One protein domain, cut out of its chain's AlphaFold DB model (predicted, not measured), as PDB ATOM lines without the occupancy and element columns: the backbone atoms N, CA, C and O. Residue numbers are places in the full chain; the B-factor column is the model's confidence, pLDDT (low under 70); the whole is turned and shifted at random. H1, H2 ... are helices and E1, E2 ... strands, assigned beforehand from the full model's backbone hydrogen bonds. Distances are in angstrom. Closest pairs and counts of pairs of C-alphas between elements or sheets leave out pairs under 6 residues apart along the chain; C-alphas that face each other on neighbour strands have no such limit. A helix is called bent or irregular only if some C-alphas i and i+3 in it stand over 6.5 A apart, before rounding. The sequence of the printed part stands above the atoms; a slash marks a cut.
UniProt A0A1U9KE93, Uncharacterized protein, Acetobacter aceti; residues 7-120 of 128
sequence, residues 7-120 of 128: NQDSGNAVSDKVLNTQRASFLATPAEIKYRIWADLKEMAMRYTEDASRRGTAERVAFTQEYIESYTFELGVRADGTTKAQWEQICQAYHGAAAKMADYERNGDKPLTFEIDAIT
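AT A GLANCE: This is residues 7 to 120 of the 128 residues of an uncharacterized protein of Acetobacter aceti (UniProt A0A1U9KE93). Two long helices, H2 and H3, lie side by side over one face of a three-stranded sheet whose other face is bare; a separate hairpin, E2 and E3, lies at one end and the short H1 at the opposite end. The printed part has 114 residues, in the order E1 H1 H2 E2 E3 E4 H3 E5, of mixed class. The sheet runs E1 E4 E5, parallel. The whole is compact, with a radius of gyration of the C-alphas of 15.1 A and spans of 40 by 33 by 19 A.

IN THESE COORDINATES: E1, residues 12 to 19, begins at C-alpha 12 (0.727, 30.790, 32.711) and is 22.1 A long. H1 is residues 24 to 28; H2, residues 31 to 46, is 22.3 A long. E2 is residues 50 to 54 and E3 residues 60 to 64. E4, residues 70 to 78, is 26.4 A long. H3, residues 84 to 104, is 28.5 A long and irregular: C-alphas 95 and 98 are 7.4 A apart, with a kink of 55 degrees near residue 98. E5, residues 112 to 119, is 22.0 A long and ends at C-alpha 119 (-13.996, 20.439, 48.755).

HOW THE PARTS SIT: E1 and E4 are parallel at 18 degrees, with N 15 and O 72 at 2.9 A. E4 and E5 are parallel at 17 degrees, with N 75 and O 115 at 2.9 A. E4, H3 and E5 form a strand-helix-strand unit, two parallel neighbour strands with a helix between, its crossover right-handed. H2 and H3 are on the same face of the sheet, two layers, at heights of 9.4 A and 10.0 A over the sheet. They touch, closest at the C-alphas of Lys 34 and Ala 93, 4.9 A, at a shallow tilt of 23 degrees, the same way. H1 and H2 only just touch, only at the corner, with 3 pairs of C-alphas within 8 A, made by residues 32 to 33 of H2; the closest are those of Phe 26 and Glu 32, 6.0 A. The hairpin E2 and E3 is antiparallel, with N 53 and O 61 at 2.9 A. Every O i to N i+4 pair is within hydrogen-bond range in H1 and H2, and 15 of 17 in H3.

THE WHOLE: The C-alphas farthest apart, of Asp 9 and Ala 28, are 43.4 A apart. The printed part has no cut and no long link. Residues 54 to 58 are under pLDDT 70.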
ATOM      1  N   ASN A   7      -2.134  34.481  32.855       90.19
ATOM      2  CA  ASN A   7      -1.240  35.504  33.370       90.19
ATOM      3  C   ASN A   7      -0.291  35.956  32.256       90.19
ATOM      4  O   ASN A   7       0.630  35.229  31.897       90.19
ATOM      5  N   GLN A   8      -0.507  37.170  31.746       88.69
ATOM      6  CA  GLN A   8       0.302  37.757  30.677       88.69
ATOM      7  C   GLN A   8       1.784  37.912  31.049       88.69
ATOM      8  O   GLN A   8       2.637  37.785  30.176       88.69
ATOM      9  N   ASP A   9       2.098  38.174  32.321       90.88
ATOM     10  CA  ASP A   9       3.474  38.428  32.762       90.88
ATOM     11  C   ASP A   9       4.288  37.129  32.853       90.88
ATOM     12  O   ASP A   9       5.492  37.130  32.611       90.88
ATOM     13  N   SER A  10       3.636  36.015  33.205       92.88
ATOM     14  CA  SER A  10       4.289  34.709  33.364       92.88
ATOM     15  C   SER A  10       4.003  33.721  32.231       92.88
ATOM     16  O   SER A  10       4.537  32.619  32.253       92.88
ATOM     17  N   GLY A  11       3.097  34.050  31.307       93.25
ATOM     18  CA  GLY A  11       2.602  33.130  30.282       93.25
ATOM     19  C   GLY A  11       1.821  31.928  30.831       93.25
ATOM     20  O   GLY A  11       1.627  30.955  30.106       93.25
ATOM     21  N   ASN A  12       1.379  31.950  32.095       94.50
ATOM     22  CA  ASN A  12       0.727  30.790  32.711       94.50
ATOM     23  C   ASN A  12      -0.760  30.732  32.346       94.50
ATOM     24  O   ASN A  12      -1.505  31.658  32.679       94.50
ATOM     25  N   ALA A  13      -1.192  29.653  31.695       93.69
ATOM     26  CA  ALA A  13      -2.587  29.417  31.335       93.69
ATOM     27  C   ALA A  13      -3.234  28.416  32.302       93.69
ATOM     28  O   ALA A  13      -2.777  27.280  32.435       93.69
ATOM     29  N   VAL A  14      -4.309  28.840  32.967       93.94
ATOM     30  CA  VAL A  14      -4.969  28.092  34.043       93.94
ATOM     31  C   VAL A  14      -6.328  27.589  33.569       93.94
ATOM     32  O   VAL A  14      -7.111  28.344  32.986       93.94
ATOM     33  N   SER A  15      -6.605  26.309  33.801       94.62
ATOM     34  CA  SER A  15      -7.911  25.695  33.566       94.62
ATOM     35  C   SER A  15      -8.489  25.194  34.881       94.62
ATOM     36  O   SER A  15      -7.930  24.280  35.489       94.62
ATOM     37  N   ASP A  16      -9.644  25.737  35.257       94.44
ATOM     38  CA  ASP A  16     -10.334  25.397  36.495       94.44
ATOM     39  C   ASP A  16     -11.438  24.397  36.177       94.44
ATOM     40  O   ASP A  16     -12.263  24.583  35.268       94.44
ATOM     41  N   LYS A  17     -11.468  23.282  36.900       94.94
ATOM     42  CA  LYS A  17     -12.461  22.229  36.687       94.94
ATOM     43  C   LYS A  17     -13.030  21.770  38.014       94.94
ATOM     44  O   LYS A  17     -12.321  21.551  38.986       94.94
ATOM     45  N   VAL A  18     -14.341  21.545  38.031       94.44
ATOM     46  CA  VAL A  18     -15.023  20.899  39.155       94.44
ATOM     47  C   VAL A  18     -15.469  19.509  38.729       94.44
ATOM     48  O   VAL A  18     -16.270  19.349  37.804       94.44
ATOM     49  N   LEU A  19     -14.981  18.487  39.429       94.06
ATOM     50  CA  LEU A  19     -15.352  17.100  39.193       94.06
ATOM     51  C   LEU A  19     -16.552  16.705  40.057       94.06
ATOM     52  O   LEU A  19     -16.451  16.528  41.272       94.06
ATOM     53  N   ASN A  20     -17.695  16.481  39.409       91.94
ATOM     54  CA  ASN A  20     -18.824  15.808  40.044       91.94
ATOM     55  C   ASN A  20     -18.659  14.284  39.942       91.94
ATOM     56  O   ASN A  20     -19.037  13.684  38.935       91.94
ATOM     57  N   THR A  21     -18.129  13.660  40.990       94.06
ATOM     58  CA  THR A  21     -17.914  12.203  41.082       94.06
ATOM     59  C   THR A  21     -19.211  11.400  41.207       94.06
ATOM     60  O   THR A  21     -19.213  10.199  40.951       94.06
ATOM     61  N   GLN A  22     -20.336  12.048  41.519       94.62
ATOM     62  CA  GLN A  22     -21.646  11.401  41.671       94.62
ATOM     63  C   GLN A  22     -22.405  11.244  40.348       94.62
ATOM     64  O   GLN A  22     -23.569  10.842  40.332       94.62
ATOM     65  N   ARG A  23     -21.788  11.576  39.206       93.19
ATOM     66  CA  ARG A  23     -22.397  11.323  37.894       93.19
ATOM     67  C   ARG A  23     -22.588   9.821  37.689       93.19
ATOM     68  O   ARG A  23     -21.682   9.041  37.962       93.19
ATOM     69  N   ALA A  24     -23.731   9.431  37.120       94.06
ATOM     70  CA  ALA A  24     -24.086   8.025  36.905       94.06
ATOM     71  C   ALA A  24     -22.982   7.218  36.194       94.06
ATOM     72  O   ALA A  24     -22.705   6.088  36.581       94.06
ATOM     73  N   SER A  25     -22.307   7.815  35.209       93.06
ATOM     74  CA  SER A  25     -21.237   7.143  34.469       93.06
ATOM     75  C   SER A  25     -19.974   6.917  35.314       93.06
ATOM     76  O   SER A  25     -19.358   5.863  35.224       93.06
ATOM     77  N   PHE A  26     -19.649   7.831  36.233       95.25
ATOM     78  CA  PHE A  26     -18.520   7.698  37.164       95.25
ATOM     79  C   PHE A  26     -18.816   6.778  38.350       95.25
ATOM     80  O   PHE A  26     -17.889   6.257  38.969       95.25
ATOM     81  N   LEU A  27     -20.095   6.591  38.678       94.19
ATOM     82  CA  LEU A  27     -20.539   5.580  39.634       94.19
ATOM     83  C   LEU A  27     -20.480   4.179  39.008       94.19
ATOM     84  O   LEU A  27     -19.993   3.251  39.644       94.19
ATOM     85  N   ALA A  28     -20.932   4.036  37.757       96.25
ATOM     86  CA  ALA A  28     -20.889   2.771  37.024       96.25
ATOM     87  C   ALA A  28     -19.456   2.368  36.634       96.25
ATOM     88  O   ALA A  28     -19.081   1.204  36.764       96.25
ATOM     89  N   THR A  29     -18.650   3.337  36.192       97.00
ATOM     90  CA  THR A  29     -17.302   3.128  35.659       97.00
ATOM     91  C   THR A  29     -16.347   4.202  36.195       97.00
ATOM     92  O   THR A  29     -16.081   5.198  35.518       97.00
ATOM     93  N   PRO A  30     -15.750   4.016  37.389       96.81
ATOM     94  CA  PRO A  30     -14.839   5.003  37.978       96.81
ATOM     95  C   PRO A  30     -13.671   5.402  37.067       96.81
ATOM     96  O   PRO A  30     -13.230   6.549  37.100       96.81
ATOM     97  N   ALA A  31     -13.184   4.483  36.222       97.31
ATOM     98  CA  ALA A  31     -12.082   4.735  35.287       97.31
ATOM     99  C   ALA A  31     -12.351   5.888  34.305       97.31
ATOM    100  O   ALA A  31     -11.406   6.511  33.816       97.31
ATOM    101  N   GLU A  32     -13.617   6.220  34.045       97.12
ATOM    102  CA  GLU A  32     -13.977   7.378  33.224       97.12
ATOM    103  C   GLU A  32     -13.508   8.707  33.823       97.12
ATOM    104  O   GLU A  32     -13.250   9.639  33.067       97.12
ATOM    105  N   ILE A  33     -13.334   8.801  35.147       97.94
ATOM    106  CA  ILE A  33     -12.804  10.006  35.800       97.94
ATOM    107  C   ILE A  33     -11.408  10.326  35.265       97.94
ATOM    108  O   ILE A  33     -11.146  11.448  34.834       97.94
ATOM    109  N   LYS A  34     -10.524   9.322  35.235       97.81
ATOM    110  CA  LYS A  34      -9.155   9.480  34.737       97.81
ATOM    111  C   LYS A  34      -9.141   9.921  33.280       97.81
ATOM    112  O   LYS A  34      -8.456  10.877  32.928       97.81
ATOM    113  N   TYR A  35      -9.915   9.243  32.434       96.81
ATOM    114  CA  TYR A  35      -9.979   9.583  31.015       96.81
ATOM    115  C   TYR A  35     -10.597  10.951  30.771       96.81
ATOM    116  O   TYR A  35     -10.185  11.632  29.838       96.81
ATOM    117  N   ARG A  36     -11.543  11.379  31.615       96.81
ATOM    118  CA  ARG A  36     -12.101  12.722  31.537       96.81
ATOM    119  C   ARG A  36     -11.042  13.781  31.823       96.81
ATOM    120  O   ARG A  36     -10.881  14.672  30.999       96.81
ATOM    121  N   ILE A  37     -10.293  13.637  32.916       97.38
ATOM    122  CA  ILE A  37      -9.206  14.562  33.267       97.38
ATOM    123  C   ILE A  37      -8.172  14.615  32.134       97.38
ATOM    124  O   ILE A  37      -7.813  15.689  31.668       97.38
ATOM    125  N   TRP A  38      -7.740  13.463  31.609       96.81
ATOM    126  CA  TRP A  38      -6.800  13.432  30.481       96.81
ATOM    127  C   TRP A  38      -7.367  14.008  29.184       96.81
ATOM    128  O   TRP A  38      -6.601  14.520  28.372       96.81
ATOM    129  N   ALA A  39      -8.677  13.911  28.960       95.75
ATOM    130  CA  ALA A  39      -9.313  14.572  27.832       95.75
ATOM    131  C   ALA A  39      -9.249  16.092  28.000       95.75
ATOM    132  O   ALA A  39      -8.859  16.758  27.050       95.75
ATOM    133  N   ASP A  40      -9.537  16.618  29.193       95.88
ATOM    134  CA  ASP A  40      -9.448  18.055  29.468       95.88
ATOM    135  C   ASP A  40      -7.991  18.563  29.275       95.88
ATOM    136  O   ASP A  40      -7.780  19.544  28.562       95.88
ATOM    137  N   LEU A  41      -6.972  17.827  29.755       95.75
ATOM    138  CA  LEU A  41      -5.549  18.128  29.473       95.75
ATOM    139  C   LEU A  41      -5.231  18.124  27.967       95.75
ATOM    140  O   LEU A  41      -4.514  18.983  27.458       95.75
ATOM    141  N   LYS A  42      -5.790  17.166  27.220       94.19
ATOM    142  CA  LYS A  42      -5.626  17.100  25.763       94.19
ATOM    143  C   LYS A  42      -6.222  18.318  25.068       94.19
ATOM    144  O   LYS A  42      -5.678  18.760  24.060       94.19
ATOM    145  N   GLU A  43      -7.344  18.844  25.549       92.38
ATOM    146  CA  GLU A  43      -7.932  20.055  24.970       92.38
ATOM    147  C   GLU A  43      -7.040  21.275  25.206       92.38
ATOM    148  O   GLU A  43      -6.845  22.045  24.265       92.38
ATOM    149  N   MET A  44      -6.440  21.391  26.398       92.50
ATOM    150  CA  MET A  44      -5.461  22.436  26.726       92.50
ATOM    151  C   MET A  44      -4.238  22.410  25.800       92.50
ATOM    152  O   MET A  44      -3.823  23.462  25.325       92.50
ATOM    153  N   ALA A  45      -3.696  21.224  25.514       90.31
ATOM    154  CA  ALA A  45      -2.469  21.066  24.728       90.31
ATOM    155  C   ALA A  45      -2.682  20.984  23.202       90.31
ATOM    156  O   ALA A  45      -1.901  21.517  22.423       90.31
ATOM    157  N   MET A  46      -3.709  20.274  22.720       86.00
ATOM    158  CA  MET A  46      -3.819  19.937  21.284       86.00
ATOM    159  C   MET A  46      -4.834  20.750  20.504       86.00
ATOM    160  O   MET A  46      -4.722  20.854  19.284       86.00
ATOM    161  N   ARG A  47      -5.912  21.182  21.157       80.88
ATOM    162  CA  ARG A  47      -7.055  21.803  20.465       80.88
ATOM    163  C   ARG A  47      -7.047  23.312  20.574       80.88
ATOM    164  O   ARG A  47      -7.875  23.974  19.955       80.88
ATOM    165  N   TYR A  48      -6.151  23.830  21.392       78.06
ATOM    166  CA  TYR A  48      -6.108  25.227  21.708       78.06
ATOM    167  C   TYR A  48      -5.401  26.017  20.606       78.06
ATOM    168  O   TYR A  48      -4.273  25.715  20.244       78.06
ATOM    169  N   THR A  49      -6.068  27.032  20.063       80.69
ATOM    170  CA  THR A  49      -5.450  27.984  19.126       80.69
ATOM    171  C   THR A  49      -5.506  29.401  19.686       80.69
ATOM    172  O   THR A  49      -4.486  30.082  19.679       80.69
ATOM    173  N   GLU A  50      -6.663  29.815  20.216       84.00
ATOM    174  CA  GLU A  50      -6.910  31.151  20.774       84.00
ATOM    175  C   GLU A  50      -8.001  31.093  21.869       84.00
ATOM    176  O   GLU A  50      -8.955  30.320  21.739       84.00
ATOM    177  N   ASP A  51      -7.868  31.867  22.960       79.06
ATOM    178  CA  ASP A  51      -8.939  32.109  23.956       79.06
ATOM    179  C   ASP A  51      -8.912  33.565  24.431       79.06
ATOM    180  O   ASP A  51      -7.959  34.305  24.184       79.06
ATOM    181  N   ALA A  52      -9.951  33.944  25.175       76.06
ATOM    182  CA  ALA A  52     -10.039  35.225  25.854       76.06
ATOM    183  C   ALA A  52     -10.173  35.041  27.373       76.06
ATOM    184  O   ALA A  52     -11.169  34.489  27.841       76.06
ATOM    185  N   SER A  53      -9.224  35.571  28.149       73.50
ATOM    186  CA  SER A  53      -9.274  35.552  29.619       73.50
ATOM    187  C   SER A  53      -9.751  36.890  30.194       73.50
ATOM    188  O   SER A  53      -9.755  37.921  29.513       73.50
ATOM    189  N   ARG A  54     -10.179  36.881  31.463       67.12
ATOM    190  CA  ARG A  54     -10.557  38.092  32.210       67.12
ATOM    191  C   ARG A  54      -9.545  38.351  33.319       67.12
ATOM    192  O   ARG A  54      -9.403  37.542  34.233       67.12
ATOM    193  N   ARG A  55      -8.892  39.512  33.287       65.75
ATOM    194  CA  ARG A  55      -7.920  39.930  34.308       65.75
ATOM    195  C   ARG A  55      -8.590  40.761  35.402       65.75
ATOM    196  O   ARG A  55      -8.345  41.955  35.492       65.75
ATOM    197  N   GLY A  56      -9.492  40.177  36.193       60.16
ATOM    198  CA  GLY A  56     -10.159  40.890  37.303       60.16
ATOM    199  C   GLY A  56     -10.951  42.154  36.905       60.16
ATOM    200  O   GLY A  56     -11.442  42.874  37.769       60.16
ATOM    201  N   THR A  57     -11.093  42.422  35.605       64.06
ATOM    202  CA  THR A  57     -11.824  43.532  34.993       64.06
ATOM    203  C   THR A  57     -12.790  42.977  33.941       64.06
ATOM    204  O   THR A  57     -12.774  41.789  33.610       64.06
ATOM    205  N   ALA A  58     -13.669  43.832  33.414       68.12
ATOM    206  CA  ALA A  58     -14.591  43.456  32.341       68.12
ATOM    207  C   ALA A  58     -13.902  43.300  30.969       68.12
ATOM    208  O   ALA A  58     -14.519  42.780  30.034       68.12
ATOM    209  N   GLU A  59     -12.648  43.740  30.841       74.44
ATOM    210  CA  GLU A  59     -11.887  43.659  29.599       74.44
ATOM    211  C   GLU A  59     -11.355  42.243  29.384       74.44
ATOM    212  O   GLU A  59     -10.820  41.596  30.288       74.44
ATOM    213  N   ARG A  60     -11.538  41.754  28.159       75.19
ATOM    214  CA  ARG A  60     -11.035  40.456  27.731       75.19
ATOM    215  C   ARG A  60      -9.671  40.630  27.082       75.19
ATOM    216  O   ARG A  60      -9.532  41.468  26.195       75.19
ATOM    217  N   VAL A  61      -8.709  39.803  27.473       78.69
ATOM    218  CA  VAL A  61      -7.400  39.717  26.818       78.69
ATOM    219  C   VAL A  61      -7.368  38.446  25.981       78.69
ATOM    220  O   VAL A  61      -7.583  37.359  26.517       78.69
ATOM    221  N   ALA A  62      -7.140  38.592  24.676       84.38
ATOM    222  CA  ALA A  62      -6.968  37.467  23.763       84.38
ATOM    223  C   ALA A  62      -5.509  36.991  23.769       84.38
ATOM    224  O   ALA A  62      -4.588  37.810  23.800       84.38
ATOM    225  N   PHE A  63      -5.308  35.679  23.734       87.88
ATOM    226  CA  PHE A  63      -3.995  35.043  23.649       87.88
ATOM    227  C   PHE A  63      -4.094  33.760  22.820       87.88
ATOM    228  O   PHE A  63      -5.189  33.246  22.588       87.88
ATOM    229  N   THR A  64      -2.950  33.270  22.351       89.31
ATOM    230  CA  THR A  64      -2.799  32.065  21.528       89.31
ATOM    231  C   THR A  64      -1.857  31.084  22.213       89.31
ATOM    232  O   THR A  64      -1.184  31.426  23.189       89.31
ATOM    233  N   GLN A  65      -1.769  29.861  21.687       88.38
ATOM    234  CA  GLN A  65      -0.895  28.821  22.244       88.38
ATOM    235  C   GLN A  65       0.588  29.226  22.284       88.38
ATOM    236  O   GLN A  65       1.334  28.720  23.120       88.38
ATOM    237  N   GLU A  66       1.022  30.129  21.403       89.31
ATOM    238  CA  GLU A  66       2.399  30.641  21.356       89.31
ATOM    239  C   GLU A  66       2.763  31.481  22.582       89.31
ATOM    240  O   GLU A  66       3.912  31.457  22.998       89.31
ATOM    241  N   TYR A  67       1.792  32.163  23.197       91.69
ATOM    242  CA  TYR A  67       2.015  32.996  24.386       91.69
ATOM    243  C   TYR A  67       1.896  32.229  25.710       91.69
ATOM    244  O   TYR A  67       1.958  32.825  26.788       91.69
ATOM    245  N   ILE A  68       1.661  30.919  25.641       92.75
ATOM    246  CA  ILE A  68       1.627  30.066  26.824       92.75
ATOM    247  C   ILE A  68       3.037  29.559  27.103       92.75
ATOM    248  O   ILE A  68       3.631  28.911  26.249       92.75
ATOM    249  N   GLU A  69       3.535  29.781  28.310       95.06
ATOM    250  CA  GLU A  69       4.837  29.273  28.764       95.06
ATOM    251  C   GLU A  69       4.680  28.087  29.724       95.06
ATOM    252  O   GLU A  69       5.544  27.220  29.804       95.06
ATOM    253  N   SER A  70       3.551  28.009  30.434       95.31
ATOM    254  CA  SER A  70       3.225  26.912  31.346       95.31
ATOM    255  C   SER A  70       1.718  26.719  31.472       95.31
ATOM    256  O   SER A  70       0.926  27.624  31.191       95.31
ATOM    257  N   TYR A  71       1.330  25.538  31.943       95.75
ATOM    258  CA  TYR A  71      -0.054  25.183  32.216       95.75
ATOM    259  C   TYR A  71      -0.283  24.958  33.709       95.75
ATOM    260  O   TYR A  71       0.510  24.281  34.365       95.75
ATOM    261  N   THR A  72      -1.430  25.411  34.207       96.88
ATOM    262  CA  THR A  72      -1.989  24.967  35.489       96.88
ATOM    263  C   THR A  72      -3.348  24.311  35.248       96.88
ATOM    264  O   THR A  72      -4.198  24.856  34.544       96.88
ATOM    265  N   PHE A  73      -3.560  23.132  35.827       97.50
ATOM    266  CA  PHE A  73      -4.862  22.472  35.886       97.50
ATOM    267  C   PHE A  73      -5.302  22.369  37.345       97.50
ATOM    268  O   PHE A  73      -4.702  21.620  38.120       97.50
ATOM    269  N   GLU A  74      -6.343  23.113  37.706       97.44
ATOM    270  CA  GLU A  74      -6.898  23.151  39.060       97.44
ATOM    271  C   GLU A  74      -8.170  22.301  39.103       97.44
ATOM    272  O   GLU A  74      -9.154  22.570  38.406       97.44
ATOM    273  N   LEU A  75      -8.155  21.229  39.901       97.56
ATOM    274  CA  LEU A  75      -9.279  20.303  40.009       97.56
ATOM    275  C   LEU A  75      -9.930  20.363  41.388       97.56
ATOM    276  O   LEU A  75      -9.464  19.745  42.346       97.56
ATOM    277  N   GLY A  76     -11.095  20.997  41.457       96.44
ATOM    278  CA  GLY A  76     -11.986  20.908  42.606       96.44
ATOM    279  C   GLY A  76     -12.735  19.574  42.624       96.44
ATOM    280  O   GLY A  76     -13.508  19.266  41.711       96.44
ATOM    281  N   VAL A  77     -12.569  18.787  43.683       95.50
ATOM    282  CA  VAL A  77     -13.255  17.501  43.878       95.50
ATOM    283  C   VAL A  77     -14.099  17.577  45.138       95.50
ATOM    284  O   VAL A  77     -13.580  17.811  46.224       95.50
ATOM    285  N   ARG A  78     -15.408  17.321  45.033       90.56
ATOM    286  CA  ARG A  78     -16.247  17.170  46.232       90.56
ATOM    287  C   ARG A  78     -15.840  15.901  46.970       90.56
ATOM    288  O   ARG A  78     -16.084  14.803  46.475       90.56
ATOM    289  N   ALA A  79     -15.204  16.043  48.126       88.69
ATOM    290  CA  ALA A  79     -14.735  14.899  48.901       88.69
ATOM    291  C   ALA A  79     -15.917  14.068  49.418       88.69
ATOM    292  O   ALA A  79     -15.882  12.836  49.373       88.69
ATOM    293  N   ASP A  80     -16.994  14.751  49.806       87.81
ATOM    294  CA  ASP A  80     -18.234  14.135  50.261       87.81
ATOM    295  C   ASP A  80     -18.851  13.278  49.145       87.81
ATOM    296  O   ASP A  80     -19.212  13.766  48.072       87.81
ATOM    297  N   GLY A  81     -18.967  11.975  49.403       87.94
ATOM    298  CA  GLY A  81     -19.514  10.998  48.460       87.94
ATOM    299  C   GLY A  81     -18.506  10.433  47.456       87.94
ATOM    300  O   GLY A  81     -18.816   9.433  46.806       87.94
ATOM    301  N   THR A  82     -17.296  10.989  47.337       95.38
ATOM    302  CA  THR A  82     -16.270  10.415  46.453       95.38
ATOM    303  C   THR A  82     -15.710   9.131  47.057       95.38
ATOM    304  O   THR A  82     -15.135   9.118  48.145       95.38
ATOM    305  N   THR A  83     -15.876   8.024  46.338       96.06
ATOM    306  CA  THR A  83     -15.445   6.701  46.807       96.06
ATOM    307  C   THR A  83     -13.935   6.506  46.667       96.06
ATOM    308  O   THR A  83     -13.275   7.172  45.869       96.06
ATOM    309  N   LYS A  84     -13.371   5.520  47.379       96.50
ATOM    310  CA  LYS A  84     -11.949   5.153  47.252       96.50
ATOM    311  C   LYS A  84     -11.555   4.811  45.809       96.50
ATOM    312  O   LYS A  84     -10.506   5.248  45.354       96.50
ATOM    313  N   ALA A  85     -12.399   4.069  45.088       97.62
ATOM    314  CA  ALA A  85     -12.136   3.705  43.696       97.62
ATOM    315  C   ALA A  85     -12.091   4.938  42.779       97.62
ATOM    316  O   ALA A  85     -11.300   4.988  41.845       97.62
ATOM    317  N   GLN A  86     -12.910   5.952  43.057       98.06
ATOM    318  CA  GLN A  86     -12.895   7.211  42.312       98.06
ATOM    319  C   GLN A  86     -11.659   8.049  42.653       98.06
ATOM    320  O   GLN A  86     -10.999   8.541  41.740       98.06
ATOM    321  N   TRP A  87     -11.289   8.134  43.935       97.69
ATOM    322  CA  TRP A  87     -10.034   8.758  44.364       97.69
ATOM    323  C   TRP A  87      -8.812   8.111  43.718       97.69
ATOM    324  O   TRP A  87      -7.935   8.820  43.237       97.69
ATOM    325  N   GLU A  88      -8.779   6.784  43.614       98.12
ATOM    326  CA  GLU A  88      -7.696   6.080  42.928       98.12
ATOM    327  C   GLU A  88      -7.565   6.518  41.462       98.12
ATOM    328  O   GLU A  88      -6.456   6.727  40.977       98.12
ATOM    329  N   GLN A  89      -8.681   6.727  40.758       98.44
ATOM    330  CA  GLN A  89      -8.647   7.206  39.373       98.44
ATOM    331  C   GLN A  89      -8.195   8.665  39.266       98.44
ATOM    332  O   GLN A  89      -7.474   8.997  38.326       98.44
ATOM    333  N   ILE A  90      -8.543   9.514  40.236       98.00
ATOM    334  CA  ILE A  90      -8.030  10.890  40.329       98.00
ATOM    335  C   ILE A  90      -6.511  10.869  40.558       98.00
ATOM    336  O   ILE A  90      -5.776  11.534  39.832       98.00
ATOM    337  N   CYS A  91      -6.017  10.041  41.484       97.25
ATOM    338  CA  CYS A  91      -4.582   9.882  41.736       97.25
ATOM    339  C   CYS A  91      -3.833   9.343  40.507       97.25
ATOM    340  O   CYS A  91      -2.757   9.834  40.172       97.25
ATOM    341  N   GLN A  92      -4.397   8.360  39.798       97.88
ATOM    342  CA  GLN A  92      -3.813   7.864  38.548       97.88
ATOM    343  C   GLN A  92      -3.771   8.950  37.468       97.88
ATOM    344  O   GLN A  92      -2.803   9.022  36.709       97.88
ATOM    345  N   ALA A  93      -4.804   9.796  37.391       97.50
ATOM    346  CA  ALA A  93      -4.815  10.922  36.470       97.50
ATOM    347  C   ALA A  93      -3.704  11.919  36.811       97.50
ATOM    348  O   ALA A  93      -2.947  12.282  35.914       97.50
ATOM    349  N   TYR A  94      -3.572  12.276  38.093       97.38
ATOM    350  CA  TYR A  94      -2.537  13.160  38.629       97.38
ATOM    351  C   TYR A  94      -1.123  12.673  38.302       97.38
ATOM    352  O   TYR A  94      -0.362  13.385  37.650       97.38
ATOM    353  N   HIS A  95      -0.790  11.427  38.651       96.38
ATOM    354  CA  HIS A  95       0.541  10.873  38.385       96.38
ATOM    355  C   HIS A  95       0.869  10.764  36.891       96.38
ATOM    356  O   HIS A  95       2.032  10.849  36.509       96.38
ATOM    357  N   GLY A  96      -0.142  10.570  36.038       95.31
ATOM    358  CA  GLY A  96       0.038  10.495  34.589       95.31
ATOM    359  C   GLY A  96      -0.007  11.844  33.867       95.31
ATOM    360  O   GLY A  96       0.275  11.883  32.672       95.31
ATOM    361  N   ALA A  97      -0.387  12.931  34.541       95.75
ATOM    362  CA  ALA A  97      -0.779  14.168  33.875       95.75
ATOM    363  C   ALA A  97       0.371  14.854  33.142       95.75
ATOM    364  O   ALA A  97       0.205  15.187  31.977       95.75
ATOM    365  N   ALA A  98       1.536  15.006  33.779       93.06
ATOM    366  CA  ALA A  98       2.692  15.644  33.147       93.06
ATOM    367  C   ALA A  98       3.133  14.889  31.882       93.06
ATOM    368  O   ALA A  98       3.301  15.492  30.827       93.06
ATOM    369  N   ALA A  99       3.219  13.555  31.957       94.06
ATOM    370  CA  ALA A  99       3.546  12.722  30.801       94.06
ATOM    371  C   ALA A  99       2.486  12.835  29.694       94.06
ATOM    372  O   ALA A  99       2.823  12.956  28.522       94.06
ATOM    373  N   LYS A 100       1.195  12.840  30.052       94.50
ATOM    374  CA  LYS A 100       0.109  13.016  29.080       94.50
ATOM    375  C   LYS A 100       0.129  14.398  28.440       94.50
ATOM    376  O   LYS A 100      -0.101  14.490  27.243       94.50
ATOM    377  N   MET A 101       0.410  15.444  29.210       93.00
ATOM    378  CA  MET A 101       0.518  16.804  28.694       93.00
ATOM    379  C   MET A 101       1.665  16.910  27.690       93.00
ATOM    380  O   MET A 101       1.440  17.379  26.582       93.00
ATOM    381  N   ALA A 102       2.842  16.372  28.025       91.81
ATOM    382  CA  ALA A 102       3.984  16.314  27.114       91.81
ATOM    383  C   ALA A 102       3.692  15.489  25.843       91.81
ATOM    384  O   ALA A 102       4.084  15.892  24.753       91.81
ATOM    385  N   ASP A 103       2.956  14.372  25.953       92.62
ATOM    386  CA  ASP A 103       2.512  13.576  24.791       92.62
ATOM    387  C   ASP A 103       1.566  14.365  23.860       92.62
ATOM    388  O   ASP A 103       1.456  14.072  22.665       92.62
ATOM    389  N   TYR A 104       0.792  15.294  24.423       91.56
ATOM    390  CA  TYR A 104      -0.232  16.054  23.713       91.56
ATOM    391  C   TYR A 104       0.293  17.367  23.142       91.56
ATOM    392  O   TYR A 104      -0.173  17.786  22.080       91.56
ATOM    393  N   GLU A 105       1.222  18.014  23.833       86.88
ATOM    394  CA  GLU A 105       1.728  19.329  23.480       86.88
ATOM    395  C   GLU A 105       2.438  19.309  22.121       86.88
ATOM    396  O   GLU A 105       3.202  18.402  21.791       86.88
ATOM    397  N   ARG A 106       2.137  20.309  21.286       83.06
ATOM    398  CA  ARG A 106       2.656  20.396  19.911       83.06
ATOM    399  C   ARG A 106       3.540  21.610  19.674       83.06
ATOM    400  O   ARG A 106       4.165  21.682  18.618       83.06
ATOM    401  N   ASN A 107       3.598  22.538  20.622       83.81
ATOM    402  CA  ASN A 107       4.263  23.824  20.487       83.81
ATOM    403  C   ASN A 107       5.413  23.996  21.497       83.81
ATOM    404  O   ASN A 107       5.535  25.031  22.149       83.81
ATOM    405  N   GLY A 108       6.257  22.967  21.617       82.94
ATOM    406  CA  GLY A 108       7.403  22.939  22.533       82.94
ATOM    407  C   GLY A 108       7.078  22.311  23.887       82.94
ATOM    408  O   GLY A 108       5.927  22.039  24.189       82.94
ATOM    409  N   ASP A 109       8.098  22.040  24.698       86.75
ATOM    410  CA  ASP A 109       7.879  21.494  26.040       86.75
ATOM    411  C   ASP A 109       7.379  22.603  26.973       86.75
ATOM    412  O   ASP A 109       8.078  23.594  27.191       86.75
ATOM    413  N   LYS A 110       6.158  22.448  27.491       92.31
ATOM    414  CA  LYS A 110       5.501  23.409  28.383       92.31
ATOM    415  C   LYS A 110       5.108  22.682  29.669       92.31
ATOM    416  O   LYS A 110       4.291  21.755  29.613       92.31
ATOM    417  N   PRO A 111       5.665  23.059  30.832       94.06
ATOM    418  CA  PRO A 111       5.418  22.349  32.076       94.06
ATOM    419  C   PRO A 111       3.952  22.449  32.512       94.06
ATOM    420  O   PRO A 111       3.282  23.457  32.276       94.06
ATOM    421  N   LEU A 112       3.484  21.404  33.200       96.88
ATOM    422  CA  LEU A 112       2.165  21.343  33.827       96.88
ATOM    423  C   LEU A 112       2.298  21.320  35.351       96.88
ATOM    424  O   LEU A 112       2.916  20.411  35.909       96.88
ATOM    425  N   THR A 113       1.604  22.240  36.009       97.31
ATOM    426  CA  THR A 113       1.233  22.138  37.420       97.31
ATOM    427  C   THR A 113      -0.185  21.574  37.513       97.31
ATOM    428  O   THR A 113      -1.105  22.093  36.886       97.31
ATOM    429  N   PHE A 114      -0.379  20.496  38.275       97.50
ATOM    430  CA  PHE A 114      -1.704  19.929  38.545       97.50
ATOM    431  C   PHE A 114      -1.982  20.032  40.042       97.50
ATOM    432  O   PHE A 114      -1.278  19.424  40.847       97.50
ATOM    433  N   GLU A 115      -3.016  20.783  40.401       96.69
ATOM    434  CA  GLU A 115      -3.480  20.964  41.772       96.69
ATOM    435  C   GLU A 115      -4.845  20.295  41.975       96.69
ATOM    436  O   GLU A 115      -5.686  20.247  41.071       96.69
ATOM    437  N   ILE A 116      -5.056  19.717  43.159       95.94
ATOM    438  CA  ILE A 116      -6.314  19.068  43.532       95.94
ATOM    439  C   ILE A 116      -6.787  19.667  44.846       95.94
ATOM    440  O   ILE A 116      -6.147  19.474  45.880       95.94
ATOM    441  N   ASP A 117      -7.968  20.273  44.807       94.56
ATOM    442  CA  ASP A 117      -8.642  20.796  45.984       94.56
ATOM    443  C   ASP A 117      -9.797  19.884  46.386       94.56
ATOM    444  O   ASP A 117     -10.802  19.737  45.683       94.56
ATOM    445  N   ALA A 118      -9.667  19.261  47.556       89.62
ATOM    446  CA  ALA A 118     -10.740  18.490  48.163       89.62
ATOM    447  C   ALA A 118     -11.739  19.437  48.848       89.62
ATOM    448  O   ALA A 118     -11.479  19.985  49.918       89.62
ATOM    449  N   ILE A 119     -12.911  19.603  48.242       86.88
ATOM    450  CA  ILE A 119     -13.996  20.439  48.755       86.88
ATOM    451  C   ILE A 119     -14.859  19.588  49.694       86.88
ATOM    452  O   ILE A 119     -15.589  18.699  49.246       86.88
ATOM    453  N   THR A 120     -14.786  19.858  50.994       83.94
ATOM    454  CA  THR A 120     -15.672  19.283  52.021       83.94
ATOM    455  C   THR A 120     -16.775  20.276  52.369       83.94
ATOM    456  O   THR A 120     -16.490  21.468  52.507       83.94
TER     457      THR A 120